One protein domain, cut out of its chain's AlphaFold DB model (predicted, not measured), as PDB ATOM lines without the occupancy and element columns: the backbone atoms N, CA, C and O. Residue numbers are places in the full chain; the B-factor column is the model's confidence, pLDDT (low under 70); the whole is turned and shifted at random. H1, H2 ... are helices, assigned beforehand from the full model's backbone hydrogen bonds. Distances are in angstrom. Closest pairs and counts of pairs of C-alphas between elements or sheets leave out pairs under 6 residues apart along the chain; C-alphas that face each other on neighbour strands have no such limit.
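AT A GLANCE: This is residues 4 to 72 of the 130 residues of the protein "PBP superfamily domain protein" of ANME-2 cluster archaeon HR1 (UniProt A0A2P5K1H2). Two lobes of helices stand one after the other along an elongated body: the long helix H1 and the shorter H2 meet as an L in one lobe, and the two short helices H3 and H4 pair up in the other. The named helices of one lobe are apart from those of the other, and residues 36 to 45 lead across from H2 to H3. The printed part has 69 residues with four named helices, in the order H1, H2, H3, H4, and no named strand; the class is all helix. It is only just compact, close to loose, with a radius of gyration of the C-alphas of 13.0 A, and spans 38 by 22 by 18 A.

HOW THE PARTS SIT: H1, residues 9 to 25, touches H2, residues 29 to 35, with residues 18 to 22 alone. Their closest C-alphas, those of Ala 22 and Phe 29, are 5.4 A apart, and their lines are about perpendicular at 84 degrees. H3, residues 46 to 54, touches H4, residues 65 to 70; their closest C-alphas, those of Ala 50 and Ala 68, are 6.1 A apart. H3 and H4 run the same way at a steep tilt of 56 degrees. H1 is apart from H3 and H4, and H2 is apart from H3 and H4. In H1, H2, H3 and H4 every O i to N i+4 pair is within hydrogen-bond range.

IN THESE COORDINATES: H1 begins at C-alpha 9 (-72.370, 328.427, 716.956) and measures 24.4 A from first to last C-alpha. H2 measures 10.3 A, and H3 measures 12.3 A from C-alpha 46 (-63.666, 333.410, 709.656). H4 measures 8.5 A and ends at C-alpha 70 (-60.309, 330.360, 699.233).

THE WHOLE: The two C-alphas farthest apart, those of Gly 26 and Ser 70, are 38.8 A apart. The printed part has no cut. The link H1 to H2 is tight, and the links H2 to H3 and H3 to H4 are short, with 10 residues each. The mean pLDDT of the printed part is 94.3, and no printed residue is under 70.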
ATOM      1  N   ARG A   4     -63.327 330.894 716.868       94.19
ATOM      2  CA  ARG A   4     -64.317 331.968 716.714       94.19
ATOM      3  C   ARG A   4     -64.697 332.539 718.085       94.19
ATOM      4  O   ARG A   4     -64.490 331.897 719.112       94.19
ATOM      5  N   ASN A   5     -65.251 333.748 718.083       90.69
ATOM      6  CA  ASN A   5     -65.705 334.423 719.295       90.69
ATOM      7  C   ASN A   5     -66.662 333.554 720.130       90.69
ATOM      8  O   ASN A   5     -67.503 332.840 719.568       90.69
ATOM      9  N   ARG A   6     -66.570 333.655 721.461       88.81
ATOM     10  CA  ARG A   6     -67.540 333.035 722.382       88.81
ATOM     11  C   ARG A   6     -68.974 333.412 722.003       88.81
ATOM     12  O   ARG A   6     -69.241 334.524 721.539       88.81
ATOM     13  N   GLY A   7     -69.879 332.448 722.147       85.50
ATOM     14  CA  GLY A   7     -71.279 332.563 721.732       85.50
ATOM     15  C   GLY A   7     -71.538 332.348 720.236       85.50
ATOM     16  O   GLY A   7     -72.695 332.267 719.841       85.50
ATOM     17  N   SER A   8     -70.506 332.222 719.389       87.06
ATOM     18  CA  SER A   8     -70.716 331.732 718.019       87.06
ATOM     19  C   SER A   8     -71.106 330.252 718.028       87.06
ATOM     20  O   SER A   8     -70.572 329.485 718.832       87.06
ATOM     21  N   GLY A   9     -71.977 329.836 717.101       86.94
ATOM     22  CA  GLY A   9     -72.370 328.427 716.956       86.94
ATOM     23  C   GLY A   9     -71.160 327.505 716.795       86.94
ATOM     24  O   GLY A   9     -71.068 326.465 717.441       86.94
ATOM     25  N   THR A  10     -70.148 327.957 716.048       88.88
ATOM     26  CA  THR A  10     -68.885 327.233 715.897       88.88
ATOM     27  C   THR A  10     -68.148 327.033 717.227       88.88
ATOM     28  O   THR A  10     -67.603 325.959 717.454       88.88
ATOM     29  N   ARG A  11     -68.123 328.030 718.125       91.88
ATOM     30  CA  ARG A  11     -67.482 327.874 719.440       91.88
ATOM     31  C   ARG A  11     -68.270 326.919 720.334       91.88
ATOM     32  O   ARG A  11     -67.665 326.047 720.941       91.88
ATOM     33  N   VAL A  12     -69.599 327.027 720.339       92.31
ATOM     34  CA  VAL A  12     -70.479 326.109 721.083       92.31
ATOM     35  C   VAL A  12     -70.264 324.658 720.642       92.31
ATOM     36  O   VAL A  12     -70.144 323.772 721.482       92.31
ATOM     37  N   LEU A  13     -70.149 324.410 719.333       91.75
ATOM     38  CA  LEU A  13     -69.843 323.081 718.800       91.75
ATOM     39  C   LEU A  13     -68.517 322.534 719.349       91.75
ATOM     40  O   LEU A  13     -68.468 321.383 719.780       91.75
ATOM     41  N   ILE A  14     -67.450 323.336 719.323       93.62
ATOM     42  CA  ILE A  14     -66.129 322.912 719.809       93.62
ATOM     43  C   ILE A  14     -66.160 322.633 721.307       93.62
ATOM     44  O   ILE A  14     -65.688 321.578 721.725       93.62
ATOM     45  N   ASP A  15     -66.759 323.522 722.097       94.62
ATOM     46  CA  ASP A  15     -66.857 323.352 723.544       94.62
ATOM     47  C   ASP A  15     -67.631 322.062 723.880       94.62
ATOM     48  O   ASP A  15     -67.167 321.260 724.688       94.62
ATOM     49  N   ASN A  16     -68.735 321.773 723.179       94.56
ATOM     50  CA  ASN A  16     -69.487 320.521 723.340       94.56
ATOM     51  C   ASN A  16     -68.650 319.277 723.002       94.56
ATOM     52  O   ASN A  16     -68.700 318.280 723.723       94.56
ATOM     53  N   ARG A  17     -67.856 319.319 721.922       93.94
ATOM     54  CA  ARG A  17     -66.966 318.206 721.545       93.94
ATOM     55  C   ARG A  17     -65.857 317.989 722.570       93.94
ATOM     56  O   ARG A  17     -65.533 316.845 722.874       93.94
ATOM     57  N   LEU A  18     -65.293 319.064 723.113       95.25
ATOM     58  CA  LEU A  18     -64.271 318.986 724.155       95.25
ATOM     59  C   LEU A  18     -64.847 318.498 725.488       95.25
ATOM     60  O   LEU A  18     -64.179 317.733 726.177       95.25
ATOM     61  N   HIS A  19     -66.086 318.868 725.826       96.88
ATOM     62  CA  HIS A  19     -66.806 318.298 726.966       96.88
ATOM     63  C   HIS A  19     -66.993 316.789 726.820       96.88
ATOM     64  O   HIS A  19     -66.615 316.047 727.721       96.88
ATOM     65  N   GLN A  20     -67.492 316.333 725.668       96.00
ATOM     66  CA  GLN A  20     -67.647 314.905 725.390       96.00
ATOM     67  C   GLN A  20     -66.303 314.164 725.502       96.00
ATOM     68  O   GLN A  20     -66.212 313.127 726.152       96.00
ATOM     69  N   LEU A  21     -65.235 314.725 724.927       95.94
ATOM     70  CA  LEU A  21     -63.896 314.144 725.023       95.94
ATOM     71  C   LEU A  21     -63.381 314.098 726.474       95.94
ATOM     72  O   LEU A  21     -62.709 313.143 726.858       95.94
ATOM     73  N   ALA A  22     -63.691 315.110 727.289       97.06
ATOM     74  CA  ALA A  22     -63.328 315.147 728.706       97.06
ATOM     75  C   ALA A  22     -63.986 314.008 729.485       97.06
ATOM     76  O   ALA A  22     -63.311 313.325 730.257       97.06
ATOM     77  N   GLU A  23     -65.270 313.760 729.224       97.06
ATOM     78  CA  GLU A  23     -66.013 312.641 729.802       97.06
ATOM     79  C   GLU A  23     -65.422 311.290 729.377       97.06
ATOM     80  O   GLU A  23     -65.156 310.446 730.232       97.06
ATOM     81  N   GLU A  24     -65.143 311.106 728.082       97.12
ATOM     82  CA  GLU A  24     -64.548 309.875 727.535       97.12
ATOM     83  C   GLU A  24     -63.165 309.571 728.133       97.12
ATOM     84  O   GLU A  24     -62.824 308.412 728.375       97.12
ATOM     85  N   LEU A  25     -62.371 310.609 728.406       96.31
ATOM     86  CA  LEU A  25     -61.039 310.491 728.999       96.31
ATOM     87  C   LEU A  25     -61.048 310.479 730.538       96.31
ATOM     88  O   LEU A  25     -59.995 310.283 731.147       96.31
ATOM     89  N   GLY A  26     -62.201 310.692 731.179       96.75
ATOM     90  CA  GLY A  26     -62.314 310.764 732.638       96.75
ATOM     91  C   GLY A  26     -61.564 311.950 733.256       96.75
ATOM     92  O   GLY A  26     -61.059 311.851 734.376       96.75
ATOM     93  N   VAL A  27     -61.458 313.065 732.531       97.00
ATOM     94  CA  VAL A  27     -60.769 314.288 732.966       97.00
ATOM     95  C   VAL A  27     -61.726 315.479 733.005       97.00
ATOM     96  O   VAL A  27     -62.807 315.456 732.431       97.00
ATOM     97  N   GLY A  28     -61.338 316.552 733.697       96.69
ATOM     98  CA  GLY A  28     -62.119 317.792 733.706       96.69
ATOM     99  C   GLY A  28     -62.015 318.558 732.383       96.69
ATOM    100  O   GLY A  28     -60.968 318.550 731.738       96.69
ATOM    101  N   PHE A  29     -63.069 319.287 732.013       96.06
ATOM    102  CA  PHE A  29     -63.077 320.143 730.820       96.06
ATOM    103  C   PHE A  29     -61.928 321.164 730.811       96.06
ATOM    104  O   PHE A  29     -61.204 321.274 729.822       96.06
ATOM    105  N   ASP A  30     -61.698 321.836 731.943       95.88
ATOM    106  CA  ASP A  30     -60.611 322.811 732.100       95.88
ATOM    107  C   ASP A  30     -59.235 322.180 731.867       95.88
ATOM    108  O   ASP A  30     -58.347 322.815 731.300       95.88
ATOM    109  N   LYS A  31     -59.067 320.905 732.252       96.19
ATOM    110  CA  LYS A  31     -57.832 320.151 732.017       96.19
ATOM    111  C   LYS A  31     -57.585 320.026 730.516       96.19
ATOM    112  O   LYS A  31     -56.523 320.431 730.065       96.19
ATOM    113  N   ILE A  32     -58.556 319.539 729.743       95.56
ATOM    114  CA  ILE A  32     -58.414 319.417 728.282       95.56
ATOM    115  C   ILE A  32     -58.164 320.769 727.626       95.56
ATOM    116  O   ILE A  32     -57.258 320.890 726.807       95.56
ATOM    117  N   CYS A  33     -58.931 321.792 728.000       94.94
ATOM    118  CA  CYS A  33     -58.777 323.123 727.424       94.94
ATOM    119  C   CYS A  33     -57.385 323.705 727.697       94.94
ATOM    120  O   CYS A  33     -56.816 324.350 726.820       94.94
ATOM    121  N   SER A  34     -56.806 323.437 728.874       94.94
ATOM    122  CA  SER A  34     -55.457 323.896 729.224       94.94
ATOM    123  C   SER A  34     -54.336 323.231 728.414       94.94
ATOM    124  O   SER A  34     -53.271 323.824 728.264       94.94
ATOM    125  N   GLU A  35     -54.573 322.039 727.858       94.38
ATOM    126  CA  GLU A  35     -53.623 321.345 726.973       94.38
ATOM    127  C   GLU A  35     -53.698 321.863 725.521       94.38
ATOM    128  O   GLU A  35     -52.848 321.543 724.688       94.38
ATOM    129  N   LEU A  36     -54.713 322.674 725.193       93.44
ATOM    130  CA  LEU A  36     -54.907 323.267 723.872       93.44
ATOM    131  C   LEU A  36     -54.333 324.684 723.826       93.44
ATOM    132  O   LEU A  36     -55.001 325.665 724.167       93.44
ATOM    133  N   ASP A  37     -53.103 324.808 723.329       95.12
ATOM    134  CA  ASP A  37     -52.481 326.119 723.148       95.12
ATOM    135  C   ASP A  37     -53.333 327.013 722.233       95.12
ATOM    136  O   ASP A  37     -53.664 326.647 721.102       95.12
ATOM    137  N   GLY A  38     -53.702 328.195 722.724       94.38
ATOM    138  CA  GLY A  38     -54.561 329.153 722.032       94.38
ATOM    139  C   GLY A  38     -56.067 328.860 722.086       94.38
ATOM    140  O   GLY A  38     -56.818 329.476 721.330       94.38
ATOM    141  N   TYR A  39     -56.542 327.978 722.974       95.12
ATOM    142  CA  TYR A  39     -57.979 327.736 723.181       95.12
ATOM    143  C   TYR A  39     -58.782 329.023 723.467       95.12
ATOM    144  O   TYR A  39     -59.862 329.242 722.906       95.12
ATOM    145  N   ASP A  40     -58.232 329.931 724.273       94.31
ATOM    146  CA  ASP A  40     -58.850 331.231 724.570       94.31
ATOM    147  C   ASP A  40     -58.543 332.321 723.533       94.31
ATOM    148  O   ASP A  40     -59.013 333.452 723.652       94.31
ATOM    149  N   THR A  41     -57.774 332.006 722.488       95.31
ATOM    150  CA  THR A  41     -57.517 332.962 721.407       95.31
ATOM    151  C   THR A  41     -58.722 333.002 720.481       95.31
ATOM    152  O   THR A  41     -59.082 331.999 719.866       95.31
ATOM    153  N   GLU A  42     -59.339 334.173 720.348       94.75
ATOM    154  CA  GLU A  42     -60.577 334.352 719.593       94.75
ATOM    155  C   GLU A  42     -60.411 335.304 718.406       94.75
ATOM    156  O   GLU A  42     -59.716 336.318 718.461       94.75
ATOM    157  N   ALA A  43     -61.140 335.007 717.335       94.75
ATOM    158  CA  ALA A  43     -61.307 335.852 716.168       94.75
ATOM    159  C   ALA A  43     -62.793 336.122 715.903       94.75
ATOM    160  O   ALA A  43     -63.651 335.236 715.955       94.75
ATOM    161  N   ARG A  44     -63.108 337.373 715.555       91.69
ATOM    162  CA  ARG A  44     -64.489 337.801 715.276       91.69
ATOM    163  C   ARG A  44     -65.021 337.299 713.936       91.69
ATOM    164  O   ARG A  44     -66.231 337.214 713.767       91.69
ATOM    165  N   THR A  45     -64.146 336.967 712.989       92.38
ATOM    166  CA  THR A  45     -64.532 336.560 711.632       92.38
ATOM    167  C   THR A  45     -63.764 335.324 711.183       92.38
ATOM    168  O   THR A  45     -62.630 335.096 711.607       92.38
ATOM    169  N   HIS A  46     -64.357 334.544 710.277       92.56
ATOM    170  CA  HIS A  46     -63.666 333.410 709.656       92.56
ATOM    171  C   HIS A  46     -62.428 333.855 708.866       92.56
ATOM    172  O   HIS A  46     -61.401 333.186 708.908       92.56
ATOM    173  N   SER A  47     -62.479 335.015 708.206       94.06
ATOM    174  CA  SER A  47     -61.325 335.559 707.482       94.06
ATOM    175  C   SER A  47     -60.155 335.888 708.413       94.06
ATOM    176  O   SER A  47     -59.007 335.672 708.041       94.06
ATOM    177  N   ALA A  48     -60.425 336.365 709.635       95.81
ATOM    178  CA  ALA A  48     -59.381 336.616 710.624       95.81
ATOM    179  C   ALA A  48     -58.733 335.313 711.126       95.81
ATOM    180  O   ALA A  48     -57.512 335.269 711.278       95.81
ATOM    181  N   VAL A  49     -59.521 334.245 711.307       96.31
ATOM    182  CA  VAL A  49     -58.999 332.896 711.599       96.31
ATOM    183  C   VAL A  49     -58.069 332.425 710.479       96.31
ATOM    184  O   VAL A  49     -56.916 332.078 710.735       96.31
ATOM    185  N   ALA A  50     -58.542 332.468 709.230       96.31
ATOM    186  CA  ALA A  50     -57.762 332.046 708.071       96.31
ATOM    187  C   ALA A  50     -56.469 332.860 707.921       96.31
ATOM    188  O   ALA A  50     -55.400 332.287 707.713       96.31
ATOM    189  N   ALA A  51     -56.529 334.180 708.108       96.06
ATOM    190  CA  ALA A  51     -55.351 335.039 708.071       96.06
ATOM    191  C   ALA A  51     -54.323 334.675 709.155       96.06
ATOM    192  O   ALA A  51     -53.130 334.648 708.867       96.06
ATOM    193  N   ALA A  52     -54.759 334.363 710.381       96.88
ATOM    194  CA  ALA A  52     -53.856 333.980 711.466       96.88
ATOM    195  C   ALA A  52     -53.077 332.694 711.144       96.88
ATOM    196  O   ALA A  52     -51.860 332.663 711.327       96.88
ATOM    197  N   VAL A  53     -53.758 331.683 710.596       96.88
ATOM    198  CA  VAL A  53     -53.121 330.436 710.142       96.88
ATOM    199  C   VAL A  53     -52.189 330.710 708.955       96.88
ATOM    200  O   VAL A  53     -51.040 330.283 708.952       96.88
ATOM    201  N   LYS A  54     -52.632 331.487 707.957       96.00
ATOM    202  CA  LYS A  54     -51.839 331.808 706.755       96.00
ATOM    203  C   LYS A  54     -50.553 332.576 707.072       96.00
ATOM    204  O   LYS A  54     -49.551 332.409 706.385       96.00
ATOM    205  N   LEU A  55     -50.589 333.425 708.097       96.06
ATOM    206  CA  LEU A  55     -49.442 334.196 708.576       96.06
ATOM    207  C   LEU A  55     -48.576 333.421 709.586       96.06
ATOM    208  O   LEU A  55     -47.696 334.029 710.190       96.06
ATOM    209  N   ASN A  56     -48.826 332.120 709.783       95.31
ATOM    210  CA  ASN A  56     -48.132 331.258 710.748       95.31
ATOM    211  C   ASN A  56     -48.138 331.817 712.182       95.31
ATOM    212  O   ASN A  56     -47.178 331.648 712.928       95.31
ATOM    213  N   ARG A  57     -49.207 332.523 712.575       96.00
ATOM    214  CA  ARG A  57     -49.387 332.981 713.966       96.00
ATOM    215  C   ARG A  57     -49.918 331.871 714.868       96.00
ATOM    216  O   ARG A  57     -49.763 331.953 716.079       96.00
ATOM    217  N   VAL A  58     -50.585 330.889 714.270       96.06
ATOM    218  CA  VAL A  58     -51.134 329.686 714.899       96.06
ATOM    219  C   VAL A  58     -51.081 328.544 713.883       96.06
ATOM    220  O   VAL A  58     -51.165 328.801 712.682       96.06
ATOM    221  N   ASP A  59     -51.017 327.298 714.350       95.31
ATOM    222  CA  ASP A  59     -50.955 326.126 713.458       95.31
ATOM    223  C   ASP A  59     -52.317 325.740 712.869       95.31
ATOM    224  O   ASP A  59     -52.418 325.275 711.735       95.31
ATOM    225  N   VAL A  60     -53.384 325.930 713.650       96.12
ATOM    226  CA  VAL A  60     -54.755 325.541 713.294       96.12
ATOM    227  C   VAL A  60     -55.760 326.593 713.748       96.12
ATOM    228  O   VAL A  60     -55.539 327.313 714.728       96.12
ATOM    229  N   GLY A  61     -56.894 326.659 713.057       95.88
ATOM    230  CA  GLY A  61     -57.984 327.558 713.396       95.88
ATOM    231  C   GLY A  61     -59.343 326.964 713.053       95.88
ATOM    232  O   GLY A  61     -59.465 326.201 712.098       95.88
ATOM    233  N   ILE A  62     -60.359 327.318 713.837       95.12
ATOM    234  CA  ILE A  62     -61.720 326.821 713.644       95.12
ATOM    235  C   ILE A  62     -62.505 327.780 712.740       95.12
ATOM    236  O   ILE A  62     -62.691 328.958 713.057       95.12
ATOM    237  N   GLY A  63     -62.996 327.277 711.609       93.06
ATOM    238  CA  GLY A  63     -63.760 328.071 710.653       93.06
ATOM    239  C   GLY A  63     -64.444 327.232 709.581       93.06
ATOM    240  O   GLY A  63     -64.428 326.007 709.638       93.06
ATOM    241  N   ILE A  64     -65.055 327.910 708.610       92.81
ATOM    242  CA  ILE A  64     -65.804 327.273 707.524       92.81
ATOM    243  C   ILE A  64     -64.910 326.904 706.337       92.81
ATOM    244  O   ILE A  64     -63.924 327.586 706.035       92.81
ATOM    245  N   ARG A  65     -65.308 325.843 705.629       94.50
ATOM    246  CA  ARG A  65     -64.575 325.262 704.500       94.50
ATOM    247  C   ARG A  65     -64.300 326.259 703.375       94.50
ATOM    248  O   ARG A  65     -63.159 326.369 702.935       94.50
ATOM    249  N   SER A  66     -65.312 327.023 702.964       93.69
ATOM    250  CA  SER A  66     -65.206 328.007 701.876       93.69
ATOM    251  C   SER A  66     -64.100 329.040 702.119       93.69
ATOM    252  O   SER A  66     -63.361 329.418 701.206       93.69
ATOM    253  N   VAL A  67     -63.926 329.474 703.371       94.06
ATOM    254  CA  VAL A  67     -62.904 330.456 703.757       94.06
ATOM    255  C   VAL A  67     -61.513 329.827 703.807       94.06
ATOM    256  O   VAL A  67     -60.555 330.463 703.372       94.06
ATOM    257  N   ALA A  68     -61.387 328.588 704.286       94.81
ATOM    258  CA  ALA A  68     -60.111 327.871 704.277       94.81
ATOM    259  C   ALA A  68     -59.621 327.618 702.839       94.81
ATOM    260  O   ALA A  68     -58.495 327.980 702.489       94.81
ATOM    261  N   GLU A  69     -60.487 327.077 701.977       93.88
ATOM    262  CA  GLU A  69     -60.133 326.747 700.592       93.88
ATOM    263  C   GLU A  69     -59.820 328.001 699.764       93.88
ATOM    264  O   GLU A  69     -58.803 328.036 699.072       93.88
ATOM    265  N   SER A  70     -60.602 329.079 699.905       92.88
ATOM    266  CA  SER A  70     -60.309 330.360 699.233       92.88
ATOM    267  C   SER A  70     -58.993 331.007 699.688       92.88
ATOM    268  O   SER A  70     -58.420 331.816 698.959       92.88
ATOM    269  N   ASN A  71     -58.470 330.633 700.861       93.19
ATOM    270  CA  ASN A  71     -57.162 331.072 701.350       93.19
ATOM    271  C   ASN A  71     -56.016 330.099 701.022       93.19
ATOM    272  O   ASN A  71     -54.877 330.372 701.412       93.19
ATOM    273  N   GLY A  72     -56.288 329.015 700.287       93.19
ATOM    274  CA  GLY A  72     -55.306 327.992 699.916       93.19
ATOM    275  C   GLY A  72     -54.915 327.069 701.073       93.19
ATOM    276  O   GLY A  72     -53.834 326.484 701.061       93.19
TER     277      GLY A  72